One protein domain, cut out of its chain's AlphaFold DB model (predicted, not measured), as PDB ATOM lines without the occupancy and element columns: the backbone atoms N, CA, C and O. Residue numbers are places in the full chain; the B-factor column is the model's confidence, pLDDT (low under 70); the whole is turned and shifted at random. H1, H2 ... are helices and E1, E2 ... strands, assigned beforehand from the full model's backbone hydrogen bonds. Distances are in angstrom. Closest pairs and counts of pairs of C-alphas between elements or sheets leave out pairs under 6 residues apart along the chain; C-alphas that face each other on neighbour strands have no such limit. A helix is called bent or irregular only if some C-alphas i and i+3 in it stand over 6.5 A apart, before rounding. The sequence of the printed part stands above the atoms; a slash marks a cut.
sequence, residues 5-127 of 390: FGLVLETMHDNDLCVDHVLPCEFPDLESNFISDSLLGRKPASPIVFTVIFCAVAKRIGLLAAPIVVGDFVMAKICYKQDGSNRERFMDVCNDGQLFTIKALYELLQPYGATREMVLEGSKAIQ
ATOM      1  N   PHE A   5      -3.793 -79.095-106.091       88.50
ATOM      2  CA  PHE A   5      -3.209 -77.917-106.744       88.50
ATOM      3  C   PHE A   5      -2.194 -77.172-105.862       88.50
ATOM      4  O   PHE A   5      -1.170 -76.737-106.370       88.50
ATOM      5  N   GLY A   6      -2.451 -77.060-104.557       86.06
ATOM      6  CA  GLY A   6      -1.509 -76.492-103.590       86.06
ATOM      7  C   GLY A   6      -0.221 -77.308-103.492       86.06
ATOM      8  O   GLY A   6       0.850 -76.730-103.531       86.06
ATOM      9  N   LEU A   7      -0.307 -78.645-103.511       88.00
ATOM     10  CA  LEU A   7       0.882 -79.512-103.546       88.00
ATOM     11  C   LEU A   7       1.713 -79.324-104.826       88.00
ATOM     12  O   LEU A   7       2.939 -79.354-104.775       88.00
ATOM     13  N   VAL A   8       1.058 -79.132-105.980       89.75
ATOM     14  CA  VAL A   8       1.762 -78.803-107.235       89.75
ATOM     15  C   VAL A   8       2.496 -77.474-107.089       89.75
ATOM     16  O   VAL A   8       3.653 -77.382-107.489       89.75
ATOM     17  N   LEU A   9       1.835 -76.472-106.509       88.38
ATOM     18  CA  LEU A   9       2.415 -75.153-106.308       88.38
ATOM     19  C   LEU A   9       3.605 -75.196-105.339       88.38
ATOM     20  O   LEU A   9       4.684 -74.740-105.701       88.38
ATOM     21  N   GLU A  10       3.440 -75.820-104.171       87.94
ATOM     22  CA  GLU A  10       4.508 -76.047-103.183       87.94
ATOM     23  C   GLU A  10       5.712 -76.742-103.830       87.94
ATOM     24  O   GLU A  10       6.830 -76.247-103.742       87.94
ATOM     25  N   THR A  11       5.479 -77.811-104.603       87.44
ATOM     26  CA  THR A  11       6.556 -78.517-105.321       87.44
ATOM     27  C   THR A  11       7.297 -77.596-106.294       87.44
ATOM     28  O   THR A  11       8.502 -77.735-106.483       87.44
ATOM     29  N   MET A  12       6.597 -76.677-106.960       86.31
ATOM     30  CA  MET A  12       7.228 -75.747-107.896       86.31
ATOM     31  C   MET A  12       8.048 -74.669-107.178       86.31
ATOM     32  O   MET A  12       9.144 -74.365-107.648       86.31
ATOM     33  N   HIS A  13       7.569 -74.144-106.045       83.12
ATOM     34  CA  HIS A  13       8.352 -73.236-105.197       83.12
ATOM     35  C   HIS A  13       9.588 -73.929-104.613       83.12
ATOM     36  O   HIS A  13      10.675 -73.372-104.696       83.12
ATOM     37  N   ASP A  14       9.466 -75.180-104.155       84.38
ATOM     38  CA  ASP A  14      10.591 -75.984-103.642       84.38
ATOM     39  C   ASP A  14      11.694 -76.243-104.690       84.38
ATOM     40  O   ASP A  14      12.794 -76.677-104.348       84.38
ATOM     41  N   ASN A  15      11.403 -76.021-105.977       81.56
ATOM     42  CA  ASN A  15      12.359 -76.139-107.081       81.56
ATOM     43  C   ASN A  15      12.828 -74.772-107.615       81.56
ATOM     44  O   ASN A  15      13.351 -74.714-108.730       81.56
ATOM     45  N   ASP A  16      12.626 -73.688-106.858       77.69
ATOM     46  CA  ASP A  16      13.042 -72.316-107.192       77.69
ATOM     47  C   ASP A  16      12.531 -71.836-108.568       77.69
ATOM     48  O   ASP A  16      13.178 -71.055-109.271       77.69
ATOM     49  N   LEU A  17      11.359 -72.328-108.994       81.25
ATOM     50  CA  LEU A  17      10.788 -71.975-110.298       81.25
ATOM     51  C   LEU A  17      10.109 -70.600-110.304       81.25
ATOM     52  O   LEU A  17       9.898 -70.062-111.389       81.25
ATOM     53  N   CYS A  18       9.751 -70.040-109.148       72.38
ATOM     54  CA  CYS A  18       9.079 -68.741-109.027       72.38
ATOM     55  C   CYS A  18      10.020 -67.695-108.423       72.38
ATOM     56  O   CYS A  18      10.868 -68.031-107.601       72.38
ATOM     57  N   VAL A  19       9.833 -66.423-108.783       63.81
ATOM     58  CA  VAL A  19      10.334 -65.304-107.972       63.81
ATOM     59  C   VAL A  19       9.205 -64.878-107.047       63.81
ATOM     60  O   VAL A  19       8.098 -64.622-107.519       63.81
ATOM     61  N   ASP A  20       9.467 -64.814-105.749       57.28
ATOM     62  CA  ASP A  20       8.468 -64.362-104.786       57.28
ATOM     63  C   ASP A  20       8.182 -62.858-104.964       57.28
ATOM     64  O   ASP A  20       9.101 -62.049-105.105       57.28
ATOM     65  N   HIS A  21       6.901 -62.480-104.906       52.34
ATOM     66  CA  HIS A  21       6.424 -61.096-104.731       52.34
ATOM     67  C   HIS A  21       6.754 -60.074-105.834       52.34
ATOM     68  O   HIS A  21       6.977 -58.899-105.536       52.34
ATOM     69  N   VAL A  22       6.726 -60.470-107.107       51.78
ATOM     70  CA  VAL A  22       6.945 -59.536-108.225       51.78
ATOM     71  C   VAL A  22       5.632 -59.296-108.971       51.78
ATOM     72  O   VAL A  22       4.953 -60.239-109.382       51.78
ATOM     73  N   LEU A  23       5.252 -58.027-109.147       49.34
ATOM     74  CA  LEU A  23       4.130 -57.662-110.015       49.34
ATOM     75  C   LEU A  23       4.410 -58.151-111.453       49.34
ATOM     76  O   LEU A  23       5.568 -58.145-111.872       49.34
ATOM     77  N   PRO A  24       3.389 -58.524-112.251       44.88
ATOM     78  CA  PRO A  24       3.579 -59.053-113.609       44.88
ATOM     79  C   PRO A  24       4.455 -58.193-114.537       44.88
ATOM     80  O   PRO A  24       5.013 -58.702-115.504       44.88
ATOM     81  N   CYS A  25       4.579 -56.901-114.231       43.41
ATOM     82  CA  CYS A  25       5.301 -55.886-114.989       43.41
ATOM     83  C   CYS A  25       6.749 -55.613-114.524       43.41
ATOM     84  O   CYS A  25       7.416 -54.786-115.138       43.41
ATOM     85  N   GLU A  26       7.264 -56.286-113.488       50.22
ATOM     86  CA  GLU A  26       8.606 -56.030-112.925       50.22
ATOM     87  C   GLU A  26       9.617 -57.167-113.180       50.22
ATOM     88  O   GLU A  26      10.509 -57.416-112.372       50.22
ATOM     89  N   PHE A  27       9.519 -57.862-114.320       58.47
ATOM     90  CA  PHE A  27      10.533 -58.839-114.742       58.47
ATOM     91  C   PHE A  27      11.463 -58.259-115.819       58.47
ATOM     92  O   PHE A  27      11.098 -58.240-116.993       58.47
ATOM     93  N   PRO A  28      12.682 -57.817-115.458       57.72
ATOM     94  CA  PRO A  28      13.625 -57.263-116.427       57.72
ATOM     95  C   PRO A  28      14.452 -58.330-117.164       57.72
ATOM     96  O   PRO A  28      15.155 -57.997-118.112       57.72
ATOM     97  N   ASP A  29      14.424 -59.595-116.725       78.00
ATOM     98  CA  ASP A  29      15.348 -60.629-117.206       78.00
ATOM     99  C   ASP A  29      14.752 -61.416-118.379       78.00
ATOM    100  O   ASP A  29      13.805 -62.194-118.223       78.00
ATOM    101  N   LEU A  30      15.345 -61.224-119.556       81.88
ATOM    102  CA  LEU A  30      14.962 -61.860-120.813       81.88
ATOM    103  C   LEU A  30      14.863 -63.389-120.678       81.88
ATOM    104  O   LEU A  30      13.884 -63.996-121.121       81.88
ATOM    105  N   GLU A  31      15.833 -64.004-120.002       83.69
ATOM    106  CA  GLU A  31      15.949 -65.452-119.841       83.69
ATOM    107  C   GLU A  31      14.773 -66.083-119.085       83.69
ATOM    108  O   GLU A  31      14.425 -67.239-119.328       83.69
ATOM    109  N   SER A  32      14.108 -65.320-118.214       84.69
ATOM    110  CA  SER A  32      12.967 -65.806-117.425       84.69
ATOM    111  C   SER A  32      11.733 -66.112-118.289       84.69
ATOM    112  O   SER A  32      10.819 -66.815-117.854       84.69
ATOM    113  N   ASN A  33      11.700 -65.620-119.532       85.19
ATOM    114  CA  ASN A  33      10.622 -65.875-120.489       85.19
ATOM    115  C   ASN A  33      10.818 -67.155-121.315       85.19
ATOM    116  O   ASN A  33       9.893 -67.587-122.012       85.19
ATOM    117  N   PHE A  34      11.982 -67.804-121.220       86.25
ATOM    118  CA  PHE A  34      12.236 -69.069-121.898       86.25
ATOM    119  C   PHE A  34      11.974 -70.250-120.964       86.25
ATOM    120  O   PHE A  34      12.731 -70.526-120.036       86.25
ATOM    121  N   ILE A  35      10.940 -71.038-121.287       87.81
ATOM    122  CA  ILE A  35      10.561 -72.255-120.541       87.81
ATOM    123  C   ILE A  35      11.773 -73.176-120.304       87.81
ATOM    124  O   ILE A  35      11.892 -73.799-119.249       87.81
ATOM    125  N   SER A  36      12.677 -73.279-121.283       84.69
ATOM    126  CA  SER A  36      13.877 -74.109-121.177       84.69
ATOM    127  C   SER A  36      14.821 -73.667-120.065       84.69
ATOM    128  O   SER A  36      15.400 -74.529-119.410       84.69
ATOM    129  N   ASP A  37      14.997 -72.366-119.843       85.25
ATOM    130  CA  ASP A  37      15.936 -71.885-118.831       85.25
ATOM    131  C   ASP A  37      15.397 -72.108-117.419       85.25
ATOM    132  O   ASP A  37      16.157 -72.538-116.544       85.25
ATOM    133  N   SER A  38      14.082 -71.977-117.227       84.56
ATOM    134  CA  SER A  38      13.429 -72.334-115.965       84.56
ATOM    135  C   SER A  38      13.491 -73.833-115.682       84.56
ATOM    136  O   SER A  38      13.927 -74.249-114.613       84.56
ATOM    137  N   LEU A  39      13.149 -74.685-116.656       83.94
ATOM    138  CA  LEU A  39      13.168 -76.142-116.459       83.94
ATOM    139  C   LEU A  39      14.577 -76.729-116.285       83.94
ATOM    140  O   LEU A  39      14.725 -77.820-115.736       83.94
ATOM    141  N   LEU A  40      15.613 -76.038-116.763       82.06
ATOM    142  CA  LEU A  40      17.011 -76.427-116.562       82.06
ATOM    143  C   LEU A  40      17.610 -75.863-115.262       82.06
ATOM    144  O   LEU A  40      18.807 -76.064-115.031       82.06
ATOM    145  N   GLY A  41      16.811 -75.176-114.437       71.19
ATOM    146  CA  GLY A  41      17.233 -74.592-113.161       71.19
ATOM    147  C   GLY A  41      18.234 -73.447-113.320       71.19
ATOM    148  O   GLY A  41      19.111 -73.278-112.476       71.19
ATOM    149  N   ARG A  42      18.187 -72.716-114.443       70.31
ATOM    150  CA  ARG A  42      19.123 -71.613-114.723       70.31
ATOM    151  C   ARG A  42      18.616 -70.277-114.202       70.31
ATOM    152  O   ARG A  42      19.431 -69.466-113.770       70.31
ATOM    153  N   LYS A  43      17.305 -70.051-114.286       80.69
ATOM    154  CA  LYS A  43      16.630 -68.810-113.900       80.69
ATOM    155  C   LYS A  43      15.207 -69.117-113.424       80.69
ATOM    156  O   LYS A  43      14.606 -70.055-113.951       80.69
ATOM    157  N   PRO A  44      14.650 -68.332-112.495       84.81
ATOM    158  CA  PRO A  44      13.221 -68.363-112.206       84.81
ATOM    159  C   PRO A  44      12.372 -68.098-113.459       84.81
ATOM    160  O   PRO A  44      12.837 -67.497-114.427       84.81
ATOM    161  N   ALA A  45      11.129 -68.565-113.463       87.62
ATOM    162  CA  ALA A  45      10.186 -68.338-114.552       87.62
ATOM    163  C   ALA A  45       9.464 -66.993-114.408       87.62
ATOM    164  O   ALA A  45       9.077 -66.603-113.306       87.62
ATOM    165  N   SER A  46       9.187 -66.335-115.537       85.38
ATOM    166  CA  SER A  46       8.231 -65.226-115.575       85.38
ATOM    167  C   SER A  46       6.809 -65.722-115.258       85.38
ATOM    168  O   SER A  46       6.523 -66.914-115.429       85.38
ATOM    169  N   PRO A  47       5.872 -64.847-114.844       86.38
ATOM    170  CA  PRO A  47       4.523 -65.257-114.437       86.38
ATOM    171  C   PRO A  47       3.782 -66.095-115.484       86.38
ATOM    172  O   PRO A  47       3.094 -67.068-115.155       86.38
ATOM    173  N   ILE A  48       3.967 -65.770-116.769       87.75
ATOM    174  CA  ILE A  48       3.387 -66.543-117.867       87.75
ATOM    175  C   ILE A  48       4.011 -67.931-117.991       87.75
ATOM    176  O   ILE A  48       3.282 -68.921-118.069       87.75
ATOM    177  N   VAL A  49       5.340 -68.032-117.944       90.00
ATOM    178  CA  VAL A  49       6.058 -69.311-118.009       90.00
ATOM    179  C   VAL A  49       5.704 -70.181-116.803       90.00
ATOM    180  O   VAL A  49       5.369 -71.356-116.970       90.00
ATOM    181  N   PHE A  50       5.691 -69.599-115.605       90.25
ATOM    182  CA  PHE A  50       5.374 -70.287-114.360       90.25
ATOM    183  C   PHE A  50       3.950 -70.856-114.379       90.25
ATOM    184  O   PHE A  50       3.747 -72.051-114.155       90.25
ATOM    185  N   THR A  51       2.965 -70.042-114.773       92.06
ATOM    186  CA  THR A  51       1.564 -70.474-114.913       92.06
ATOM    187  C   THR A  51       1.401 -71.595-115.937       92.06
ATOM    188  O   THR A  51       0.628 -72.538-115.724       92.06
ATOM    189  N   VAL A  52       2.138 -71.535-117.049       92.56
ATOM    190  CA  VAL A  52       2.121 -72.576-118.085       92.56
ATOM    191  C   VAL A  52       2.697 -73.885-117.560       92.56
ATOM    192  O   VAL A  52       2.085 -74.936-117.771       92.56
ATOM    193  N   ILE A  53       3.826 -73.839-116.844       92.62
ATOM    194  CA  ILE A  53       4.427 -75.016-116.206       92.62
ATOM    195  C   ILE A  53       3.445 -75.612-115.192       92.62
ATOM    196  O   ILE A  53       3.158 -76.809-115.274       92.62
ATOM    197  N   PHE A  54       2.853 -74.788-114.322       93.88
ATOM    198  CA  PHE A  54       1.866 -75.216-113.329       93.88
ATOM    199  C   PHE A  54       0.695 -75.956-113.977       93.88
ATOM    200  O   PHE A  54       0.401 -77.104-113.634       93.88
ATOM    201  N   CYS A  55       0.061 -75.340-114.980       95.06
ATOM    202  CA  CYS A  55      -1.071 -75.948-115.674       95.06
ATOM    203  C   CYS A  55      -0.668 -77.253-116.375       95.06
ATOM    204  O   CYS A  55      -1.435 -78.218-116.395       95.06
ATOM    205  N   ALA A  56       0.544 -77.309-116.932       94.19
ATOM    206  CA  ALA A  56       1.051 -78.489-117.616       94.19
ATOM    207  C   ALA A  56       1.381 -79.643-116.649       94.19
ATOM    208  O   ALA A  56       1.187 -80.806-117.016       94.19
ATOM    209  N   VAL A  57       1.870 -79.357-115.439       93.94
ATOM    210  CA  VAL A  57       2.089 -80.358-114.379       93.94
ATOM    211  C   VAL A  57       0.750 -80.854-113.845       93.94
ATOM    212  O   VAL A  57       0.499 -82.059-113.872       93.94
ATOM    213  N   ALA A  58      -0.151 -79.940-113.473       94.38
ATOM    214  CA  ALA A  58      -1.494 -80.256-112.990       94.38
ATOM    215  C   ALA A  58      -2.246 -81.175-113.972       94.38
ATOM    216  O   ALA A  58      -2.772 -82.221-113.585       94.38
ATOM    217  N   LYS A  59      -2.207 -80.855-115.271       94.38
ATOM    218  CA  LYS A  59      -2.835 -81.672-116.318       94.38
ATOM    219  C   LYS A  59      -2.253 -83.084-116.419       94.38
ATOM    220  O   LYS A  59      -3.004 -84.027-116.659       94.38
ATOM    221  N   ARG A  60      -0.940 -83.257-116.226       94.94
ATOM    222  CA  ARG A  60      -0.283 -84.579-116.276       94.94
ATOM    223  C   ARG A  60      -0.684 -85.488-115.120       94.94
ATOM    224  O   ARG A  60      -0.709 -86.699-115.306       94.94
ATOM    225  N   ILE A  61      -1.040 -84.918-113.972       93.56
ATOM    226  CA  ILE A  61      -1.535 -85.668-112.809       93.56
ATOM    227  C   ILE A  61      -3.072 -85.752-112.763       93.56
ATOM    228  O   ILE A  61      -3.648 -86.116-111.741       93.56
ATOM    229  N   GLY A  62      -3.751 -85.432-113.872       92.50
ATOM    230  CA  GLY A  62      -5.201 -85.589-114.020       92.50
ATOM    231  C   GLY A  62      -6.044 -84.439-113.462       92.50
ATOM    232  O   GLY A  62      -7.267 -84.562-113.399       92.50
ATOM    233  N   LEU A  63      -5.429 -83.317-113.079       93.25
ATOM    234  CA  LEU A  63      -6.151 -82.118-112.663       93.25
ATOM    235  C   LEU A  63      -6.520 -81.251-113.872       93.25
ATOM    236  O   LEU A  63      -5.778 -81.153-114.849       93.25
ATOM    237  N   LEU A  64      -7.665 -80.576-113.801       94.62
ATOM    238  CA  LEU A  64      -8.092 -79.647-114.843       94.62
ATOM    239  C   LEU A  64      -7.599 -78.241-114.502       94.62
ATOM    240  O   LEU A  64      -8.194 -77.560-113.669       94.62
ATOM    241  N   ALA A  65      -6.521 -77.827-115.162       95.44
ATOM    242  CA  ALA A  65      -5.981 -76.475-115.099       95.44
ATOM    243  C   ALA A  65      -5.710 -75.936-116.507       95.44
ATOM    244  O   ALA A  65      -5.298 -76.687-117.398       95.44
ATOM    245  N   ALA A  66      -5.925 -74.640-116.703       95.56
ATOM    246  CA  ALA A  66      -5.561 -73.937-117.925       95.56
ATOM    247  C   ALA A  66      -5.099 -72.508-117.610       95.56
ATOM    248  O   ALA A  66      -5.678 -71.878-116.722       95.56
ATOM    249  N   PRO A  67      -4.104 -71.978-118.342       95.19
ATOM    250  CA  PRO A  67      -3.726 -70.582-118.199       95.19
ATOM    251  C   PRO A  67      -4.880 -69.678-118.644       95.19
ATOM    252  O   PRO A  67      -5.644 -70.013-119.557       95.19
ATOM    253  N   ILE A  68      -5.002 -68.536-117.986       94.06
ATOM    254  CA  ILE A  68      -5.902 -67.445-118.345       94.06
ATOM    255  C   ILE A  68      -5.144 -66.127-118.273       94.06
ATOM    256  O   ILE A  68      -4.159 -66.017-117.539       94.06
ATOM    257  N   VAL A  69      -5.610 -65.140-119.032       89.19
ATOM    258  CA  VAL A  69      -5.013 -63.806-119.033       89.19
ATOM    259  C   VAL A  69      -6.115 -62.756-119.035       89.19
ATOM    260  O   VAL A  69      -7.016 -62.800-119.876       89.19
ATOM    261  N   VAL A  70      -6.052 -61.828-118.082       86.88
ATOM    262  CA  VAL A  70      -7.002 -60.719-117.937       86.88
ATOM    263  C   VAL A  70      -6.211 -59.415-117.870       86.88
ATOM    264  O   VAL A  70      -5.633 -59.093-116.836       86.88
ATOM    265  N   GLY A  71      -6.171 -58.664-118.973       79.88
ATOM    266  CA  GLY A  71      -5.231 -57.544-119.098       79.88
ATOM    267  C   GLY A  71      -3.791 -58.062-119.037       79.88
ATOM    268  O   GLY A  71      -3.465 -59.000-119.760       79.88
ATOM    269  N   ASP A  72      -2.982 -57.518-118.131       76.75
ATOM    270  CA  ASP A  72      -1.588 -57.941-117.910       76.75
ATOM    271  C   ASP A  72      -1.447 -59.028-116.828       76.75
ATOM    272  O   ASP A  72      -0.344 -59.462-116.494       76.75
ATOM    273  N   PHE A  73      -2.564 -59.491-116.261       84.12
ATOM    274  CA  PHE A  73      -2.564 -60.482-115.190       84.12
ATOM    275  C   PHE A  73      -2.679 -61.893-115.751       84.12
ATOM    276  O   PHE A  73      -3.652 -62.224-116.434       84.12
ATOM    277  N   VAL A  74      -1.717 -62.747-115.404       87.81
ATOM    278  CA  VAL A  74      -1.702 -64.164-115.779       87.81
ATOM    279  C   VAL A  74      -2.052 -65.021-114.567       87.81
ATOM    280  O   VAL A  74      -1.469 -64.866-113.501       87.81
ATOM    281  N   MET A  75      -3.020 -65.924-114.727       91.75
ATOM    282  CA  MET A  75      -3.500 -66.800-113.653       91.75
ATOM    283  C   MET A  75      -3.821 -68.201-114.179       91.75
ATOM    284  O   MET A  75      -3.930 -68.427-115.386       91.75
ATOM    285  N   ALA A  76      -4.037 -69.155-113.273       94.94
ATOM    286  CA  ALA A  76      -4.526 -70.485-113.615       94.94
ATOM    287  C   ALA A  76      -6.030 -70.607-113.330       94.94
ATOM    288  O   ALA A  76      -6.485 -70.474-112.195       94.94
ATOM    289  N   LYS A  77      -6.824 -70.941-114.344       95.81
ATOM    290  CA  LYS A  77      -8.190 -71.430-114.146       95.81
ATOM    291  C   LYS A  77      -8.133 -72.894-113.745       95.81
ATOM    292  O   LYS A  77      -7.607 -73.712-114.499       95.81
ATOM    293  N   ILE A  78      -8.723 -73.230-112.604       95.19
ATOM    294  CA  ILE A  78      -8.810 -74.599-112.103       95.19
ATOM    295  C   ILE A  78     -10.264 -75.058-112.021       95.19
ATOM    296  O   ILE A  78     -11.152 -74.330-111.566       95.19
ATOM    297  N   CYS A  79     -10.496 -76.298-112.442       93.44
ATOM    298  CA  CYS A  79     -11.797 -76.949-112.379       93.44
ATOM    299  C   CYS A  79     -11.693 -78.225-111.541       93.44
ATOM    300  O   CYS A  79     -10.823 -79.066-111.764       93.44
ATOM    301  N   TYR A  80     -12.597 -78.396-110.582       90.94
ATOM    302  CA  TYR A  80     -12.621 -79.575-109.714       90.94
ATOM    303  C   TYR A  80     -14.048 -79.922-109.296       90.94
ATOM    304  O   TYR A  80     -14.945 -79.083-109.341       90.94
ATOM    305  N   LYS A  81     -14.277 -81.171-108.887       89.38
ATOM    306  CA  LYS A  81     -15.564 -81.590-108.323       89.38
ATOM    307  C   LYS A  81     -15.571 -81.362-106.817       89.38
ATOM    308  O   LYS A  81     -14.646 -81.775-106.127       89.38
ATOM    309  N   GLN A  82     -16.636 -80.747-106.320       85.88
ATOM    310  CA  GLN A  82     -16.913 -80.594-104.897       85.88
ATOM    311  C   GLN A  82     -18.401 -80.852-104.674       85.88
ATOM    312  O   GLN A  82     -19.235 -80.246-105.344       85.88
ATOM    313  N   ASP A  83     -18.724 -81.780-103.773       90.31
ATOM    314  CA  ASP A  83     -20.105 -82.159-103.437       90.31
ATOM    315  C   ASP A  83     -20.939 -82.544-104.676       90.31
ATOM    316  O   ASP A  83     -22.068 -82.103-104.874       90.31
ATOM    317  N   GLY A  84     -20.333 -83.311-105.591       87.94
ATOM    318  CA  GLY A  84     -20.958 -83.740-106.850       87.94
ATOM    319  C   GLY A  84     -21.085 -82.649-107.923       87.94
ATOM    320  O   GLY A  84     -21.417 -82.962-109.065       87.94
ATOM    321  N   SER A  85     -20.764 -81.394-107.602       89.12
ATOM    322  CA  SER A  85     -20.851 -80.252-108.518       89.12
ATOM    323  C   SER A  85     -19.479 -79.850-109.052       89.12
ATOM    324  O   SER A  85     -18.491 -79.839-108.319       89.12
ATOM    325  N   ASN A  86     -19.409 -79.461-110.326       90.62
ATOM    326  CA  ASN A  86     -18.199 -78.852-110.877       90.62
ATOM    327  C   ASN A  86     -18.040 -77.433-110.311       90.62
ATOM    328  O   ASN A  86     -18.959 -76.615-110.370       90.62
ATOM    329  N   ARG A  87     -16.865 -77.142-109.759       91.25
ATOM    330  CA  ARG A  87     -16.451 -75.825-109.284       91.25
ATOM    331  C   ARG A  87     -15.359 -75.290-110.190       91.25
ATOM    332  O   ARG A  87     -14.477 -76.029-110.617       91.25
ATOM    333  N   GLU A  88     -15.427 -73.989-110.420       93.50
ATOM    334  CA  GLU A  88     -14.424 -73.219-111.140       93.50
ATOM    335  C   GLU A  88     -13.832 -72.172-110.194       93.50
ATOM    336  O   GLU A  88     -14.569 -71.497-109.459       93.50
ATOM    337  N   ARG A  89     -12.503 -72.069-110.177       94.69
ATOM    338  CA  ARG A  89     -11.747 -71.055-109.434       94.69
ATOM    339  C   ARG A  89     -10.597 -70.533-110.284       94.69
ATOM    340  O   ARG A  89     -10.145 -71.211-111.203       94.69
ATOM    341  N   PHE A  90     -10.123 -69.348-109.935       94.56
ATOM    342  CA  PHE A  90      -8.952 -68.720-110.535       94.56
ATOM    343  C   PHE A  90      -7.873 -68.641-109.470       94.56
ATOM    344  O   PHE A  90      -8.148 -68.177-108.369       94.56
ATOM    345  N   MET A  91      -6.703 -69.175-109.768       92.56
ATOM    346  CA  MET A  91      -5.574 -69.240-108.862       92.56
ATOM    347  C   MET A  91      -4.505 -68.277-109.355       92.56
ATOM    348  O   MET A  91      -4.023 -68.426-110.481       92.56
ATOM    349  N   ASP A  92      -4.131 -67.325-108.508       88.69
ATOM    350  CA  ASP A  92      -2.876 -66.607-108.695       88.69
ATOM    351  C   ASP A  92      -1.749 -67.521-108.221       88.69
ATOM    352  O   ASP A  92      -1.527 -67.704-107.027       88.69
ATOM    353  N   VAL A  93      -1.102 -68.178-109.178       87.94
ATOM    354  CA  VAL A  93      -0.028 -69.126-108.882       87.94
ATOM    355  C   VAL A  93       1.251 -68.418-108.444       87.94
ATOM    356  O   VAL A  93       2.063 -69.050-107.793       87.94
ATOM    357  N   CYS A  94       1.436 -67.137-108.770       80.25
ATOM    358  CA  CYS A  94       2.661 -66.410-108.428       80.25
ATOM    359  C   CYS A  94       2.588 -65.789-107.024       80.25
ATOM    360  O   CYS A  94       3.624 -65.545-106.415       80.25
ATOM    361  N   ASN A  95       1.376 -65.548-106.506       78.50
ATOM    362  CA  ASN A  95       1.144 -64.956-105.186       78.50
ATOM    363  C   ASN A  95       0.397 -65.934-104.260       78.50
ATOM    364  O   ASN A  95      -0.827 -65.871-104.108       78.50
ATOM    365  N   ASP A  96       1.144 -66.858-103.649       76.12
ATOM    366  CA  ASP A  96       0.689 -67.792-102.602       76.12
ATOM    367  C   ASP A  96      -0.457 -68.753-102.991       76.12
ATOM    368  O   ASP A  96      -1.056 -69.416-102.137       76.12
ATOM    369  N   GLY A  97      -0.803 -68.855-104.278       84.00
ATOM    370  CA  GLY A  97      -1.854 -69.763-104.739       84.00
ATOM    371  C   GLY A  97      -3.262 -69.329-104.336       84.00
ATOM    372  O   GLY A  97      -4.154 -70.179-104.207       84.00
ATOM    373  N   GLN A  98      -3.488 -68.028-104.106       86.62
ATOM    374  CA  GLN A  98      -4.788 -67.528-103.666       86.62
ATOM    375  C   GLN A  98      -5.895 -67.876-104.675       86.62
ATOM    376  O   GLN A  98      -5.745 -67.715-105.885       86.62
ATOM    377  N   LEU A  99      -7.035 -68.356-104.161       90.56
ATOM    378  CA  LEU A  99      -8.184 -68.778-104.962       90.56
ATOM    379  C   LEU A  99      -9.280 -67.715-105.010       90.56
ATOM    380  O   LEU A  99      -9.857 -67.343-103.987       90.56
ATOM    381  N   PHE A 100      -9.678 -67.351-106.222       92.44
ATOM    382  CA  PHE A 100     -10.720 -66.376-106.501       92.44
ATOM    383  C   PHE A 100     -11.939 -67.032-107.154       92.44
ATOM    384  O   PHE A 100     -11.851 -67.952-107.975       92.44
ATOM    385  N   THR A 101     -13.123 -66.541-106.787       94.81
ATOM    386  CA  THR A 101     -14.326 -66.695-107.619       94.81
ATOM    387  C   THR A 101     -14.288 -65.666-108.748       94.81
ATOM    388  O   THR A 101     -13.558 -64.688-108.643       94.81
ATOM    389  N   ILE A 102     -15.115 -65.812-109.787       94.25
ATOM    390  CA  ILE A 102     -15.191 -64.799-110.857       94.25
ATOM    391  C   ILE A 102     -15.525 -63.394-110.320       94.25
ATOM    392  O   ILE A 102     -15.005 -62.399-110.810       94.25
ATOM    393  N   LYS A 103     -16.358 -63.313-109.272       95.06
ATOM    394  CA  LYS A 103     -16.709 -62.053-108.609       95.06
ATOM    395  C   LYS A 103     -15.505 -61.457-107.874       95.06
ATOM    396  O   LYS A 103     -15.215 -60.285-108.061       95.06
ATOM    397  N   ALA A 104     -14.801 -62.277-107.094       94.06
ATOM    398  CA  ALA A 104     -13.613 -61.840-106.361       94.06
ATOM    399  C   ALA A 104     -12.460 -61.457-107.304       94.06
ATOM    400  O   ALA A 104     -11.726 -60.522-107.021       94.06
ATOM    401  N   LEU A 105     -12.331 -62.142-108.446       92.62
ATOM    402  CA  LEU A 105     -11.364 -61.792-109.485       92.62
ATOM    403  C   LEU A 105     -11.664 -60.411-110.080       92.62
ATOM    404  O   LEU A 105     -10.756 -59.610-110.262       92.62
ATOM    405  N   TYR A 106     -12.936 -60.106-110.347       94.56
ATOM    406  CA  TYR A 106     -13.327 -58.767-110.785       94.56
ATOM    407  C   TYR A 106     -13.013 -57.701-109.727       94.56
ATOM    408  O   TYR A 106     -12.427 -56.680-110.062       94.56
ATOM    409  N   GLU A 107     -13.340 -57.951-108.458       94.25
ATOM    410  CA  GLU A 107     -13.037 -57.026-107.352       94.25
ATOM    411  C   GLU A 107     -11.525 -56.781-107.196       94.25
ATOM    412  O   GLU A 107     -11.118 -55.651-106.938       94.25
ATOM    413  N   LEU A 108     -10.697 -57.808-107.415       90.12
ATOM    414  CA  LEU A 108      -9.235 -57.705-107.399       90.12
ATOM    415  C   LEU A 108      -8.691 -56.844-108.549       90.12
ATOM    416  O   LEU A 108      -7.755 -56.076-108.349       90.12
ATOM    417  N   LEU A 109      -9.255 -56.986-109.751       90.56
ATOM    418  CA  LEU A 109      -8.739 -56.350-110.968       90.56
ATOM    419  C   LEU A 109      -9.368 -54.978-111.259       90.56
ATOM    420  O   LEU A 109      -8.832 -54.207-112.055       90.56
ATOM    421  N   GLN A 110     -10.477 -54.642-110.599       92.12
ATOM    422  CA  GLN A 110     -11.164 -53.359-110.749       92.12
ATOM    423  C   GLN A 110     -10.252 -52.138-110.493       92.12
ATOM    424  O   GLN A 110     -10.325 -51.193-111.283       92.12
ATOM    425  N   PRO A 111      -9.364 -52.120-109.472       92.06
ATOM    426  CA  PRO A 111      -8.429 -51.010-109.256       92.06
ATOM    427  C   PRO A 111      -7.449 -50.783-110.416       92.06
ATOM    428  O   PRO A 111      -6.948 -49.674-110.575       92.06
ATOM    429  N   TYR A 112      -7.214 -51.804-111.245       88.12
ATOM    430  CA  TYR A 112      -6.338 -51.760-112.420       88.12
ATOM    431  C   TYR A 112      -7.101 -51.462-113.722       88.12
ATOM    432  O   TYR A 112      -6.565 -51.623-114.814       88.12
ATOM    433  N   GLY A 113      -8.367 -51.038-113.627       89.88
ATOM    434  CA  GLY A 113      -9.178 -50.638-114.779       89.88
ATOM    435  C   GLY A 113      -9.874 -51.785-115.516       89.88
ATOM    436  O   GLY A 113     -10.454 -51.553-116.577       89.88
ATOM    437  N   ALA A 114      -9.866 -53.010-114.979       90.81
ATOM    438  CA  ALA A 114     -10.549 -54.134-115.612       90.81
ATOM    439  C   ALA A 114     -12.079 -53.989-115.535       90.81
ATOM    440  O   ALA A 114     -12.658 -53.846-114.455       90.81
ATOM    441  N   THR A 115     -12.758 -54.082-116.681       93.94
ATOM    442  CA  THR A 115     -14.226 -54.132-116.729       93.94
ATOM    443  C   THR A 115     -14.743 -55.540-116.454       93.94
ATOM    444  O   THR A 115     -14.024 -56.538-116.572       93.94
ATOM    445  N   ARG A 116     -16.033 -55.656-116.121       93.44
ATOM    446  CA  ARG A 116     -16.666 -56.962-115.901       93.44
ATOM    447  C   ARG A 116     -16.612 -57.826-117.162       93.44
ATOM    448  O   ARG A 116     -16.380 -59.027-117.065       93.44
ATOM    449  N   GLU A 117     -16.799 -57.219-118.328       94.06
ATOM    450  CA  GLU A 117     -16.727 -57.879-119.630       94.06
ATOM    451  C   GLU A 117     -15.313 -58.402-119.911       94.06
ATOM    452  O   GLU A 117     -15.168 -59.558-120.306       94.06
ATOM    453  N   MET A 118     -14.274 -57.602-119.635       91.94
ATOM    454  CA  MET A 118     -12.873 -58.025-119.775       91.94
ATOM    455  C   MET A 118     -12.554 -59.228-118.887       91.94
ATOM    456  O   MET A 118     -11.939 -60.184-119.353       91.94
ATOM    457  N   VAL A 119     -13.000 -59.210-117.626       94.38
ATOM    458  CA  VAL A 119     -12.780 -60.322-116.689       94.38
ATOM    459  C   VAL A 119     -13.531 -61.573-117.139       94.38
ATOM    460  O   VAL A 119     -12.970 -62.664-117.116       94.38
ATOM    461  N   LEU A 120     -14.783 -61.441-117.585       93.50
ATOM    462  CA  LEU A 120     -15.559 -62.577-118.086       93.50
ATOM    463  C   LEU A 120     -14.917 -63.204-119.327       93.50
ATOM    464  O   LEU A 120     -14.823 -64.430-119.397       93.50
ATOM    465  N   GLU A 121     -14.441 -62.398-120.275       92.00
ATOM    466  CA  GLU A 121     -13.777 -62.910-121.475       92.00
ATOM    467  C   GLU A 121     -12.410 -63.523-121.149       92.00
ATOM    468  O   GLU A 121     -12.148 -64.671-121.507       92.00
ATOM    469  N   GLY A 122     -11.576 -62.801-120.397       90.38
ATOM    470  CA  GLY A 122     -10.239 -63.244-120.009       90.38
ATOM    471  C   GLY A 122     -10.235 -64.432-119.043       90.38
ATOM    472  O   GLY A 122      -9.247 -65.149-118.963       90.38
ATOM    473  N   SER A 123     -11.352 -64.714-118.359       92.62
ATOM    474  CA  SER A 123     -11.513 -65.905-117.510       92.62
ATOM    475  C   SER A 123     -11.638 -67.225-118.283       92.62
ATOM    476  O   SER A 123     -11.697 -68.309-117.686       92.62
ATOM    477  N   LYS A 124     -11.719 -67.178-119.615       93.06
ATOM    478  CA  LYS A 124     -11.709 -68.372-120.464       93.06
ATOM    479  C   LYS A 124     -10.274 -68.859-120.654       93.06
ATOM    480  O   LYS A 124      -9.342 -68.069-120.724       93.06
ATOM    481  N   ALA A 125     -10.113 -70.178-120.767       93.19
ATOM    482  CA  ALA A 125      -8.811 -70.786-121.027       93.19
ATOM    483  C   ALA A 125      -8.177 -70.182-122.289       93.19
ATOM    484  O   ALA A 125      -8.785 -70.212-123.364       93.19
ATOM    485  N   ILE A 126      -6.957 -69.660-122.156       90.50
ATOM    486  CA  ILE A 126      -6.230 -69.084-123.284       90.50
ATOM    487  C   ILE A 126      -5.778 -70.192-124.238       90.50
ATOM    488  O   ILE A 126      -5.335 -71.267-123.826       90.50
ATOM    489  N   GLN A 127      -5.899 -69.936-125.539       86.56
ATOM    490  CA  GLN A 127      -5.406 -70.856-126.558       86.56
ATOM    491  C   GLN A 127      -3.907 -70.669-126.803       86.56
ATOM    492  O   GLN A 127      -3.363 -69.586-126.597       86.56
TER     493      GLN A 127
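AT A GLANCE: This is residues 5 to 127 of the 390 residues of the protein "YccV-like domain-containing protein" of Protomyces lactucae-debilis (UniProt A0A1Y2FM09). A strongly twisted sheet of four antiparallel strands has the long helix H4 packed along one face, over E1 and E2, and H5 on the opposite face, with H6 packed on H5 and near edge strand E1. Beyond H4, away from the sheet, lie the short helices H2 and H3, while H1 packs on H4 with a long loop after it, and residues 81 to 86 at the tip of the E2 and E3 hairpin stick out. The printed part has 123 residues, with six named helices and four named strands in the order H1 H2 H3 H4 E1 E2 E3 E4 H5 H6; the sheet runs E1 E2 E3 E4, and the class is mixed, helices and strands. It is compact, with a radius of gyration of the C-alphas of 14.2 A, and its C-alphas span 39 by 35 by 25 A.

IN THESE COORDINATES: Strand E1 is residues 64 to 70, 19.2 A from first to last C-alpha, and begins at C-alpha 64 at (-8.092, -79.647, -114.843). E2, residues 73 to 82, is the longest strand at 26.8 A, E3 is residues 85 to 92 at 22.6 A, and E4 is the short residues 98 to 100. Helix H4, residues 47 to 60, is the longest helix at 20.0 A and begins at C-alpha 47 at (4.523, -65.257, -114.437). Before it come H1, residues 5 to 13, at 12.6 A, H2, residues 30 to 33, and H3, residues 35 to 39. After the sheet come H5, residues 102 to 112, at 15.8 A, and H6, residues 116 to 122, which ends at C-alpha 122 at (-10.239, -63.244, -120.009). H5 is irregular, but only just: C-alphas 108 and 111 are 7.0 A apart.

HOW THE PARTS SIT: The strands E1 E2 E3 E4 form a meander, each strand the antiparallel neighbour of the one before. In the hairpin E1 and E2, N 68 and O 75 are within hydrogen-bond range at 2.8 A. In the hairpin E2 and E3, N 78 and O 89 are at 2.8 A, and in the hairpin E3 and E4, N 100 and O 90 are at 2.8 A. Helices stand on both faces of the sheet, giving three layers: H5 and H6 on one face, H4 on the other. H4 has a height over the sheet of 8.3 A and runs along the strands, at 9 degrees to E1 on the local plane; its closest C-alpha to E1 is that of Cys 55, 5.0 A from that of Ala 65. H5 has a height over the sheet of 9.1 A and lies over E2 and, only just, E3, where 3 of its C-alphas fall. H6 lies over none of the strands, and the C-alphas of Val 70 in E1 and Gly 122 are its closest pair with E1, 4.6 A apart. H5 and H6 touch, about perpendicular at 76 degrees, with the C-alphas of Tyr 106 and Val 119 closest at 6.1 A. H1 touches residues 54 to 58 of H4 at a steep tilt of 53 degrees, opposite ways, the closest C-alphas being those of Val 8 and Ala 58, 6.8 A apart; it only grazes the sheet, with residues 5 to 6. H2 only just touches H4, through residues 48 to 49 of H4, with 3 pairs of C-alphas within 8 A, the closest being those of Asn 33 and Val 49 at 6.2 A. H3 and H4 are close but not clearly touching, the C-alphas of Ile 35 and Val 49 being 5.9 A apart. Every O i to N i+4 pair is within hydrogen-bond range in H1, H3, H4 and H6, and 5 of 7 are in H5; H2 is too short for such a pair.

THE WHOLE: The two C-alphas farthest apart are those of Pro 28 and Gly 84, 44.6 A. The printed part has no cut. The link from H1 to H2 is long, with 16 residues. Mean pLDDT of the printed part is 85.9, and the 10 residues under 70 are residues 19 to 28, within that link.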